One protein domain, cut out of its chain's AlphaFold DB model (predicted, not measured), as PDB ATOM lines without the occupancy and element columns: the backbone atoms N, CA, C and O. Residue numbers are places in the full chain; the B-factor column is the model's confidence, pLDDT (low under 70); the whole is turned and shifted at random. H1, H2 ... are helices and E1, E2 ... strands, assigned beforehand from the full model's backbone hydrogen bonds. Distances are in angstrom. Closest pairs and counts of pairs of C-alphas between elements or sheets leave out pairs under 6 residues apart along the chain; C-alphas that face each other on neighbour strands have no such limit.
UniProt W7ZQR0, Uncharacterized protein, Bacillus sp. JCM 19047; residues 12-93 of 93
ATOM      1  N   VAL A  12      44.632 -34.150  40.182       96.88
ATOM      2  CA  VAL A  12      44.550 -34.575  41.592       96.88
ATOM      3  C   VAL A  12      43.102 -34.580  42.089       96.88
ATOM      4  O   VAL A  12      42.632 -35.602  42.587       96.88
ATOM      5  N   PHE A  13      42.364 -33.486  41.887       95.75
ATOM      6  CA  PHE A  13      40.976 -33.381  42.345       95.75
ATOM      7  C   PHE A  13      40.037 -34.318  41.590       95.75
ATOM      8  O   PHE A  13      39.199 -34.964  42.213       95.75
ATOM      9  N   LYS A  14      40.215 -34.474  40.271       97.06
ATOM     10  CA  LYS A  14      39.444 -35.448  39.488       97.06
ATOM     11  C   LYS A  14      39.581 -36.854  40.074       97.06
ATOM     12  O   LYS A  14      38.567 -37.526  40.245       97.06
ATOM     13  N   ARG A  15      40.812 -37.284  40.385       97.25
ATOM     14  CA  ARG A  15      41.081 -38.604  40.981       97.25
ATOM     15  C   ARG A  15      40.412 -38.755  42.343       97.25
ATOM     16  O   ARG A  15      39.807 -39.784  42.591       97.25
ATOM     17  N   MET A  16      40.443 -37.719  43.182       97.38
ATOM     18  CA  MET A  16      39.721 -37.734  44.460       97.38
ATOM     19  C   MET A  16      38.206 -37.901  44.268       97.38
ATOM     20  O   MET A  16      37.584 -38.702  44.959       97.38
ATOM     21  N   PHE A  17      37.603 -37.180  43.318       97.75
ATOM     22  CA  PHE A  17      36.162 -37.270  43.065       97.75
ATOM     23  C   PHE A  17      35.737 -38.576  42.391       97.75
ATOM     24  O   PHE A  17      34.585 -38.980  42.554       97.75
ATOM     25  N   THR A  18      36.627 -39.264  41.667       97.62
ATOM     26  CA  THR A  18      36.348 -40.596  41.101       97.62
ATOM     27  C   THR A  18      35.912 -41.587  42.185       97.62
ATOM     28  O   THR A  18      34.973 -42.337  41.953       97.62
ATOM     29  N   GLU A  19      36.484 -41.525  43.389       97.50
ATOM     30  CA  GLU A  19      36.155 -42.458  44.482       97.50
ATOM     31  C   GLU A  19      34.740 -42.274  45.059       97.50
ATOM     32  O   GLU A  19      34.206 -43.170  45.710       97.50
ATOM     33  N   ILE A  20      34.113 -41.113  44.836       97.12
ATOM     34  CA  ILE A  20      32.812 -40.755  45.428       97.12
ATOM     35  C   ILE A  20      31.735 -40.418  44.393       97.12
ATOM     36  O   ILE A  20      30.637 -39.999  44.760       97.12
ATOM     37  N   SER A  21      32.023 -40.597  43.104       98.00
ATOM     38  CA  SER A  21      31.087 -40.333  42.010       98.00
ATOM     39  C   SER A  21      30.795 -41.601  41.215       98.00
ATOM     40  O   SER A  21      31.630 -42.489  41.092       98.00
ATOM     41  N   ALA A  22      29.592 -41.692  40.646       97.19
ATOM     42  CA  ALA A  22      29.263 -42.767  39.708       97.19
ATOM     43  C   ALA A  22      30.005 -42.616  38.371       97.19
ATOM     44  O   ALA A  22      30.154 -43.585  37.629       97.19
ATOM     45  N   TYR A  23      30.443 -41.397  38.054       97.56
ATOM     46  CA  TYR A  23      31.170 -41.076  36.838       97.56
ATOM     47  C   TYR A  23      32.015 -39.816  37.034       97.56
ATOM     48  O   TYR A  23      31.540 -38.847  37.625       97.56
ATOM     49  N   SER A  24      33.250 -39.819  36.525       98.06
ATOM     50  CA  SER A  24      34.188 -38.695  36.625       98.06
ATOM     51  C   SER A  24      34.966 -38.529  35.322       98.06
ATOM     52  O   SER A  24      35.732 -39.422  34.941       98.06
ATOM     53  N   THR A  25      34.817 -37.381  34.660       97.69
ATOM     54  CA  THR A  25      35.338 -37.148  33.303       97.69
ATOM     55  C   THR A  25      35.968 -35.764  33.105       97.69
ATOM     56  O   THR A  25      35.733 -34.849  33.897       97.69
ATOM     57  N   VAL A  26      36.797 -35.640  32.064       98.00
ATOM     58  CA  VAL A  26      37.326 -34.368  31.548       98.00
ATOM     59  C   VAL A  26      36.644 -34.080  30.215       98.00
ATOM     60  O   VAL A  26      36.715 -34.885  29.287       98.00
ATOM     61  N   VAL A  27      36.002 -32.923  30.136       98.06
ATOM     62  CA  VAL A  27      35.274 -32.463  28.959       98.06
ATOM     63  C   VAL A  27      36.197 -31.609  28.098       98.06
ATOM     64  O   VAL A  27      36.804 -30.649  28.571       98.06
ATOM     65  N   THR A  28      36.270 -31.963  26.824       97.62
ATOM     66  CA  THR A  28      36.994 -31.258  25.769       97.62
ATOM     67  C   THR A  28      36.039 -30.971  24.608       97.62
ATOM     68  O   THR A  28      35.011 -31.643  24.466       97.62
ATOM     69  N   PRO A  29      36.372 -30.038  23.702       97.50
ATOM     70  CA  PRO A  29      35.551 -29.780  22.518       97.50
ATOM     71  C   PRO A  29      35.300 -31.027  21.656       97.50
ATOM     72  O   PRO A  29      34.282 -31.115  20.970       97.50
ATOM     73  N   SER A  30      36.222 -31.992  21.678       96.94
ATOM     74  CA  SER A  30      36.169 -33.214  20.872       96.94
ATOM     75  C   SER A  30      35.362 -34.358  21.490       96.94
ATOM     76  O   SER A  30      35.148 -35.347  20.794       96.94
ATOM     77  N   ASN A  31      34.923 -34.248  22.751       97.06
ATOM     78  CA  ASN A  31      34.155 -35.294  23.444       97.06
ATOM     79  C   ASN A  31      32.921 -34.772  24.212       97.06
ATOM     80  O   ASN A  31      32.256 -35.538  24.914       97.06
ATOM     81  N   ALA A  32      32.638 -33.467  24.136       97.19
ATOM     82  CA  ALA A  32      31.661 -32.813  24.996       97.19
ATOM     83  C   ALA A  32      30.239 -33.372  24.874       97.19
ATOM     84  O   ALA A  32      29.545 -33.475  25.886       97.19
ATOM     85  N   LYS A  33      29.788 -33.755  23.674       96.00
ATOM     86  CA  LYS A  33      28.457 -34.349  23.480       96.00
ATOM     87  C   LYS A  33      28.378 -35.690  24.201       96.00
ATOM     88  O   LYS A  33      27.425 -35.910  24.949       96.00
ATOM     89  N   THR A  34      29.376 -36.552  24.014       96.12
ATOM     90  CA  THR A  34      29.405 -37.886  24.631       96.12
ATOM     91  C   THR A  34      29.536 -37.804  26.149       96.12
ATOM     92  O   THR A  34      28.717 -38.366  26.880       96.12
ATOM     93  N   GLU A  35      30.534 -37.076  26.648       97.19
ATOM     94  CA  GLU A  35      30.882 -37.071  28.071       97.19
ATOM     95  C   GLU A  35      29.819 -36.398  28.944       97.19
ATOM     96  O   GLU A  35      29.475 -36.920  30.008       97.19
ATOM     97  N   VAL A  36      29.229 -35.292  28.478       96.56
ATOM     98  CA  VAL A  36      28.160 -34.601  29.216       96.56
ATOM     99  C   VAL A  36      26.894 -35.451  29.257       96.56
ATOM    100  O   VAL A  36      26.304 -35.641  30.326       96.56
ATOM    101  N   ALA A  37      26.476 -36.007  28.116       95.88
ATOM    102  CA  ALA A  37      25.275 -36.829  28.061       95.88
ATOM    103  C   ALA A  37      25.430 -38.109  28.904       95.88
ATOM    104  O   ALA A  37      24.514 -38.478  29.648       95.88
ATOM    105  N   LYS A  38      26.610 -38.740  28.874       95.94
ATOM    106  CA  LYS A  38      26.927 -39.914  29.695       95.94
ATOM    107  C   LYS A  38      26.962 -39.582  31.182       95.94
ATOM    108  O   LYS A  38      26.376 -40.323  31.965       95.94
ATOM    109  N   ALA A  39      27.564 -38.461  31.583       96.62
ATOM    110  CA  ALA A  39      27.558 -38.025  32.979       96.62
ATOM    111  C   ALA A  39      26.126 -37.845  33.512       96.62
ATOM    112  O   ALA A  39      25.791 -38.366  34.577       96.62
ATOM    113  N   ILE A  40      25.246 -37.189  32.750       96.19
ATOM    114  CA  ILE A  40      23.835 -37.014  33.134       96.19
ATOM    115  C   ILE A  40      23.115 -38.366  33.232       96.19
ATOM    116  O   ILE A  40      22.371 -38.602  34.186       96.19
ATOM    117  N   GLN A  41      23.333 -39.268  32.270       94.50
ATOM    118  CA  GLN A  41      22.724 -40.599  32.284       94.50
ATOM    119  C   GLN A  41      23.177 -41.410  33.508       94.50
ATOM    120  O   GLN A  41      22.336 -41.943  34.228       94.50
ATOM    121  N   MET A  42      24.479 -41.422  33.810       94.81
ATOM    122  CA  MET A  42      25.036 -42.110  34.979       94.81
ATOM    123  C   MET A  42      24.479 -41.548  36.292       94.81
ATOM    124  O   MET A  42      24.130 -42.314  37.190       94.81
ATOM    125  N   ALA A  43      24.331 -40.223  36.402       96.25
ATOM    126  CA  ALA A  43      23.719 -39.606  37.576       96.25
ATOM    127  C   ALA A  43      22.275 -40.094  37.787       96.25
ATOM    128  O   ALA A  43      21.882 -40.425  38.908       96.25
ATOM    129  N   LYS A  44      21.497 -40.182  36.700       93.50
ATOM    130  CA  LYS A  44      20.102 -40.642  36.725       93.50
ATOM    131  C   LYS A  44      19.974 -42.133  37.015       93.50
ATOM    132  O   LYS A  44      19.124 -42.513  37.813       93.50
ATOM    133  N   ASP A  45      20.795 -42.968  36.396       91.62
ATOM    134  CA  ASP A  45      20.664 -44.422  36.520       91.62
ATOM    135  C   ASP A  45      21.111 -44.913  37.893       91.62
ATOM    136  O   ASP A  45      20.455 -45.755  38.502       91.62
ATOM    137  N   TYR A  46      22.201 -44.346  38.411       92.38
ATOM    138  CA  TYR A  46      22.769 -44.770  39.686       92.38
ATOM    139  C   TYR A  46      22.282 -43.948  40.876       92.38
ATOM    140  O   TYR A  46      22.605 -44.312  42.006       92.38
ATOM    141  N   GLN A  47      21.532 -42.861  40.647       94.50
ATOM    142  CA  GLN A  47      21.073 -41.937  41.696       94.50
ATOM    143  C   GLN A  47      22.239 -41.473  42.588       94.50
ATOM    144  O   GLN A  47      22.155 -41.432  43.815       94.50
ATOM    145  N   LYS A  48      23.373 -41.176  41.950       96.25
ATOM    146  CA  LYS A  48      24.656 -40.841  42.578       96.25
ATOM    147  C   LYS A  48      25.255 -39.604  41.906       96.25
ATOM    148  O   LYS A  48      24.954 -39.347  40.741       96.25
ATOM    149  N   PRO A  49      26.113 -38.839  42.603       98.25
ATOM    150  CA  PRO A  49      26.758 -37.675  42.009       98.25
ATOM    151  C   PRO A  49      27.707 -38.074  40.870       98.25
ATOM    152  O   PRO A  49      28.245 -39.184  40.840       98.25
ATOM    153  N   VAL A  50      27.941 -37.133  39.958       98.50
ATOM    154  CA  VAL A  50      28.935 -37.223  38.880       98.50
ATOM    155  C   VAL A  50      29.846 -36.003  38.911       98.50
ATOM    156  O   VAL A  50      29.453 -34.944  39.400       98.50
ATOM    157  N   TYR A  51      31.063 -36.156  38.401       98.50
ATOM    158  CA  TYR A  51      32.069 -35.103  38.346       98.50
ATOM    159  C   TYR A  51      32.468 -34.823  36.893       98.50
ATOM    160  O   TYR A  51      32.860 -35.729  36.157       98.50
ATOM    161  N   MET A  52      32.385 -33.560  36.483       98.44
ATOM    162  CA  MET A  52      32.836 -33.098  35.172       98.44
ATOM    163  C   MET A  52      33.859 -31.986  35.375       98.44
ATOM    164  O   MET A  52      33.568 -30.984  36.025       98.44
ATOM    165  N   MET A  53      35.051 -32.172  34.818       97.88
ATOM    166  CA  MET A  53      36.083 -31.146  34.751       97.88
ATOM    167  C   MET A  53      36.049 -30.505  33.367       97.88
ATOM    168  O   MET A  53      36.205 -31.204  32.370       97.88
ATOM    169  N   VAL A  54      35.859 -29.188  33.314       97.62
ATOM    170  CA  VAL A  54      35.877 -28.387  32.082       97.62
ATOM    171  C   VAL A  54      36.970 -27.338  32.254       97.62
ATOM    172  O   VAL A  54      37.005 -26.666  33.287       97.62
ATOM    173  N   ALA A  55      37.884 -27.229  31.290       95.88
ATOM    174  CA  ALA A  55      38.857 -26.141  31.285       95.88
ATOM    175  C   ALA A  55      38.158 -24.819  30.922       95.88
ATOM    176  O   ALA A  55      37.221 -24.814  30.123       95.88
ATOM    177  N   ASP A  56      38.574 -23.713  31.540       95.12
ATOM    178  CA  ASP A  56      37.891 -22.415  31.416       95.12
ATOM    179  C   ASP A  56      37.877 -21.888  29.969       95.12
ATOM    180  O   ASP A  56      36.863 -21.387  29.488       95.12
ATOM    181  N   ASP A  57      38.972 -22.095  29.241       95.19
ATOM    182  CA  ASP A  57      39.102 -21.788  27.817       95.19
ATOM    183  C   ASP A  57      38.159 -22.634  26.947       95.19
ATOM    184  O   ASP A  57      37.493 -22.099  26.061       95.19
ATOM    185  N   HIS A  58      37.998 -23.918  27.268       95.94
ATOM    186  CA  HIS A  58      37.095 -24.814  26.541       95.94
ATOM    187  C   HIS A  58      35.603 -24.538  26.769       95.94
ATOM    188  O   HIS A  58      34.779 -25.000  25.978       95.94
ATOM    189  N   ALA A  59      35.217 -23.796  27.812       94.31
ATOM    190  CA  ALA A  59      33.807 -23.589  28.159       94.31
ATOM    191  C   ALA A  59      33.001 -22.877  27.053       94.31
ATOM    192  O   ALA A  59      31.798 -23.107  26.928       94.31
ATOM    193  N   ASN A  60      33.665 -22.036  26.253       95.38
ATOM    194  CA  ASN A  60      33.055 -21.292  25.146       95.38
ATOM    195  C   ASN A  60      33.540 -21.760  23.764       95.38
ATOM    196  O   ASN A  60      33.177 -21.161  22.749       95.38
ATOM    197  N   GLU A  61      34.372 -22.800  23.702       96.56
ATOM    198  CA  GLU A  61      34.866 -23.317  22.432       96.56
ATOM    199  C   GLU A  61      33.770 -24.071  21.663       96.56
ATOM    200  O   GLU A  61      32.954 -24.783  22.260       96.56
ATOM    201  N   PRO A  62      33.742 -23.970  20.320       96.62
ATOM    202  CA  PRO A  62      32.846 -24.780  19.511       96.62
ATOM    203  C   PRO A  62      33.136 -26.269  19.694       96.62
ATOM    204  O   PRO A  62      34.273 -26.720  19.562       96.62
ATOM    205  N   ILE A  63      32.083 -27.051  19.916       97.25
ATOM    206  CA  ILE A  63      32.180 -28.509  19.960       97.25
ATOM    207  C   ILE A  63      32.640 -29.022  18.586       97.25
ATOM    208  O   ILE A  63      31.981 -28.787  17.572       97.25
ATOM    209  N   THR A  64      33.758 -29.745  18.563       96.94
ATOM    210  CA  THR A  64      34.345 -30.357  17.357       96.94
ATOM    211  C   THR A  64      33.944 -31.819  17.182       96.94
ATOM    212  O   THR A  64      34.119 -32.391  16.105       96.94
ATOM    213  N   GLU A  65      33.365 -32.421  18.220       95.06
ATOM    214  CA  GLU A  65      32.783 -33.753  18.159       95.06
ATOM    215  C   GLU A  65      31.652 -33.812  17.123       95.06
ATOM    216  O   GLU A  65      30.658 -33.080  17.212       95.06
ATOM    217  N   LYS A  66      31.787 -34.692  16.125       90.38
ATOM    218  CA  LYS A  66      30.804 -34.815  15.038       90.38
ATOM    219  C   LYS A  66      29.497 -35.418  15.541       90.38
ATOM    220  O   LYS A  66      28.463 -34.757  15.480       90.38
ATOM    221  N   GLU A  67      29.575 -36.608  16.115       87.12
ATOM    222  CA  GLU A  67      28.442 -37.370  16.635       87.12
ATOM    223  C   GLU A  67      28.749 -37.810  18.061       87.12
ATOM    224  O   GLU A  67      29.901 -38.109  18.369       87.12
ATOM    225  N   ALA A  68      27.727 -37.838  18.914       82.75
ATOM    226  CA  ALA A  68      27.862 -38.425  20.239       82.75
ATOM    227  C   ALA A  68      27.881 -39.953  20.119       82.75
ATOM    228  O   ALA A  68      27.139 -40.520  19.314       82.75
ATOM    229  N   GLU A  69      28.677 -40.624  20.944       83.25
ATOM    230  CA  GLU A  69      28.569 -42.069  21.094       83.25
ATOM    231  C   GLU A  69      27.203 -42.436  21.682       83.25
ATOM    232  O   GLU A  69      26.677 -41.768  22.581       83.25
ATOM    233  N   ASP A  70      26.630 -43.530  21.182       78.69
ATOM    234  CA  ASP A  70      25.370 -44.047  21.695       78.69
ATOM    235  C   ASP A  70      25.521 -44.461  23.161       78.69
ATOM    236  O   ASP A  70      26.299 -45.347  23.526       78.69
ATOM    237  N   ILE A  71      24.714 -43.846  24.020       80.06
ATOM    238  CA  ILE A  71      24.699 -44.171  25.442       80.06
ATOM    239  C   ILE A  71      23.758 -45.353  25.655       80.06
ATOM    240  O   ILE A  71      22.546 -45.260  25.428       80.06
ATOM    241  N   LEU A  72      24.308 -46.468  26.142       75.69
ATOM    242  CA  LEU A  72      23.520 -47.617  26.581       75.69
ATOM    243  C   LEU A  72      22.586 -47.189  27.717       75.69
ATOM    244  O   LEU A  72      23.012 -46.971  28.848       75.69
ATOM    245  N   ARG A  73      21.293 -47.071  27.412       70.38
ATOM    246  CA  ARG A  73      20.275 -46.747  28.415       70.38
ATOM    247  C   ARG A  73      20.109 -47.902  29.392       70.38
ATOM    248  O   ARG A  73      19.943 -49.051  28.970       70.38
ATOM    249  N   PHE A  74      20.048 -47.576  30.678       73.56
ATOM    250  CA  PHE A  74      19.617 -48.518  31.697       73.56
ATOM    251  C   PHE A  74      18.221 -49.051  31.353       73.56
ATOM    252  O   PHE A  74      17.279 -48.293  31.109       73.56
ATOM    253  N   LYS A  75      18.094 -50.377  31.279       79.56
ATOM    254  CA  LYS A  75      16.817 -51.047  31.032       79.56
ATOM    255  C   LYS A  75      16.263 -51.521  32.363       79.56
ATOM    256  O   LYS A  75      16.925 -52.272  33.071       79.56
ATOM    257  N   THR A  76      15.037 -51.110  32.668       81.88
ATOM    258  CA  THR A  76      14.294 -51.625  33.817       81.88
ATOM    259  C   THR A  76      14.191 -53.142  33.735       81.88
ATOM    260  O   THR A  76      13.795 -53.686  32.698       81.88
ATOM    261  N   ASP A  77      14.499 -53.818  34.840       87.62
ATOM    262  CA  ASP A  77      14.246 -55.245  34.962       87.62
ATOM    263  C   ASP A  77      12.734 -55.512  34.941       87.62
ATOM    264  O   ASP A  77      11.979 -55.078  35.818       87.62
ATOM    265  N   LYS A  78      12.276 -56.188  33.884       90.81
ATOM    266  CA  LYS A  78      10.844 -56.388  33.623       90.81
ATOM    267  C   LYS A  78      10.184 -57.243  34.696       90.81
ATOM    268  O   LYS A  78       9.012 -57.032  35.002       90.81
ATOM    269  N   GLU A  79      10.921 -58.200  35.246       92.38
ATOM    270  CA  GLU A  79      10.399 -59.106  36.258       92.38
ATOM    271  C   GLU A  79      10.178 -58.374  37.582       92.38
ATOM    272  O   GLU A  79       9.068 -58.400  38.117       92.38
ATOM    273  N   THR A  80      11.185 -57.640  38.054       89.69
ATOM    274  CA  THR A  80      11.110 -56.796  39.252       89.69
ATOM    275  C   THR A  80      10.001 -55.758  39.115       89.69
ATOM    276  O   THR A  80       9.206 -55.573  40.037       89.69
ATOM    277  N   PHE A  81       9.870 -55.130  37.941       89.31
ATOM    278  CA  PHE A  81       8.774 -54.201  37.665       89.31
ATOM    279  C   PHE A  81       7.398 -54.878  37.782       89.31
ATOM    280  O   PHE A  81       6.513 -54.378  38.478       89.31
ATOM    281  N   ALA A  82       7.219 -56.049  37.166       93.25
ATOM    282  CA  ALA A  82       5.970 -56.802  37.254       93.25
ATOM    283  C   ALA A  82       5.667 -57.283  38.687       93.25
ATOM    284  O   ALA A  82       4.503 -57.373  39.087       93.25
ATOM    285  N   GLN A  83       6.690 -57.609  39.480       93.19
ATOM    286  CA  GLN A  83       6.535 -57.932  40.899       93.19
ATOM    287  C   GLN A  83       6.080 -56.707  41.711       93.19
ATOM    288  O   GLN A  83       5.143 -56.824  42.504       93.19
ATOM    289  N   ALA A  84       6.667 -55.531  41.467       92.00
ATOM    290  CA  ALA A  84       6.281 -54.284  42.126       92.00
ATOM    291  C   ALA A  84       4.821 -53.897  41.827       92.00
ATOM    292  O   ALA A  84       4.066 -53.597  42.754       92.00
ATOM    293  N   MET A  85       4.386 -53.991  40.564       95.00
ATOM    294  CA  MET A  85       2.998 -53.701  40.171       95.00
ATOM    295  C   MET A  85       1.993 -54.628  40.867       95.00
ATOM    296  O   MET A  85       1.013 -54.158  41.447       95.00
ATOM    297  N   ARG A  86       2.284 -55.936  40.916       95.06
ATOM    298  CA  ARG A  86       1.447 -56.914  41.637       95.06
ATOM    299  C   ARG A  86       1.344 -56.614  43.136       95.06
ATOM    300  O   ARG A  86       0.312 -56.889  43.747       95.06
ATOM    301  N   HIS A  87       2.402 -56.081  43.748       92.12
ATOM    302  CA  HIS A  87       2.376 -55.694  45.159       92.12
ATOM    303  C   HIS A  87       1.457 -54.489  45.411       92.12
ATOM    304  O   HIS A  87       0.721 -54.487  46.398       92.12
ATOM    305  N   ILE A  88       1.464 -53.498  44.513       92.31
ATOM    306  CA  ILE A  88       0.595 -52.312  44.598       92.31
ATOM    307  C   ILE A  88      -0.881 -52.718  44.497       92.31
ATOM    308  O   ILE A  88      -1.683 -52.330  45.344       92.31
ATOM    309  N   GLU A  89      -1.237 -53.569  43.531       91.69
ATOM    310  CA  GLU A  89      -2.620 -54.039  43.336       91.69
ATOM    311  C   GLU A  89      -3.171 -54.809  44.545       91.69
ATOM    312  O   GLU A  89      -4.347 -54.680  44.879       91.69
ATOM    313  N   LYS A  90      -2.324 -55.591  45.229       84.38
ATOM    314  CA  LYS A  90      -2.707 -56.315  46.450       84.38
ATOM    315  C   LYS A  90      -2.943 -55.406  47.657       84.38
ATOM    316  O   LYS A  90      -3.689 -55.807  48.537       84.38
ATOM    317  N   LYS A  91      -2.293 -54.239  47.727       74.31
ATOM    318  CA  LYS A  91      -2.436 -53.286  48.843       74.31
ATOM    319  C   LYS A  91      -3.619 -52.327  48.693       74.31
ATOM    320  O   LYS A  91      -4.022 -51.735  49.686       74.31
ATOM    321  N   SER A  92      -4.151 -52.163  47.483       65.88
ATOM    322  CA  SER A  92      -5.329 -51.324  47.207       65.88
ATOM    323  C   SER A  92      -6.671 -52.070  47.314       65.88
ATOM    324  O   SER A  92      -7.705 -51.490  46.987       65.88
ATOM    325  N   LYS A  93      -6.665 -53.340  47.737       52.50
ATOM    326  CA  LYS A  93      -7.852 -54.132  48.104       52.50
ATOM    327  C   LYS A  93      -7.890 -54.335  49.609       52.50
ATOM    328  O   LYS A  93      -9.018 -54.351  50.142       52.50
TER     329      LYS A  93
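What this domain is: This is residues 12 to 93 of the 93 residues of an uncharacterized protein of Bacillus sp. JCM 19047 (UniProt W7ZQR0). Which shape? Parallel strands E1 and E2 lie between H1 and H2, with H3 near one end; residues 77 to 93, mostly H4, stick out. Which parts? The printed part has 82 residues, with H1, E1, H2, E2, H3, H4 in order, mostly helix by class; it is extended, radius of gyration of the C-alphas 18.2 A, spans 60 by 31 by 17 A.

How they stand to each other: Which unit? E1, residues 23 to 27, H2, 32 to 46, and E2, 50 to 54, form a strand-helix-strand unit, parallel neighbours with a helix between, its crossover right-handed. Which atoms? N 25 and O 51, 3.0 A apart, are within hydrogen-bond range, as is every O i to N i+4 pair in H1, 12 to 18, H2 and H4, 78 to 91.

Where its parts are: Which start? C-alpha 12 is at (44.550, -34.575, 41.592). Which end? H4 ends with C-alpha 91 at (-2.436, -53.286, 48.843).

The domain as a whole: Any cut? The printed part has none; the link from H3, residues 57 to 60, to H4 is long. Low confidence? Residues 92 to 93 have pLDDT under 70.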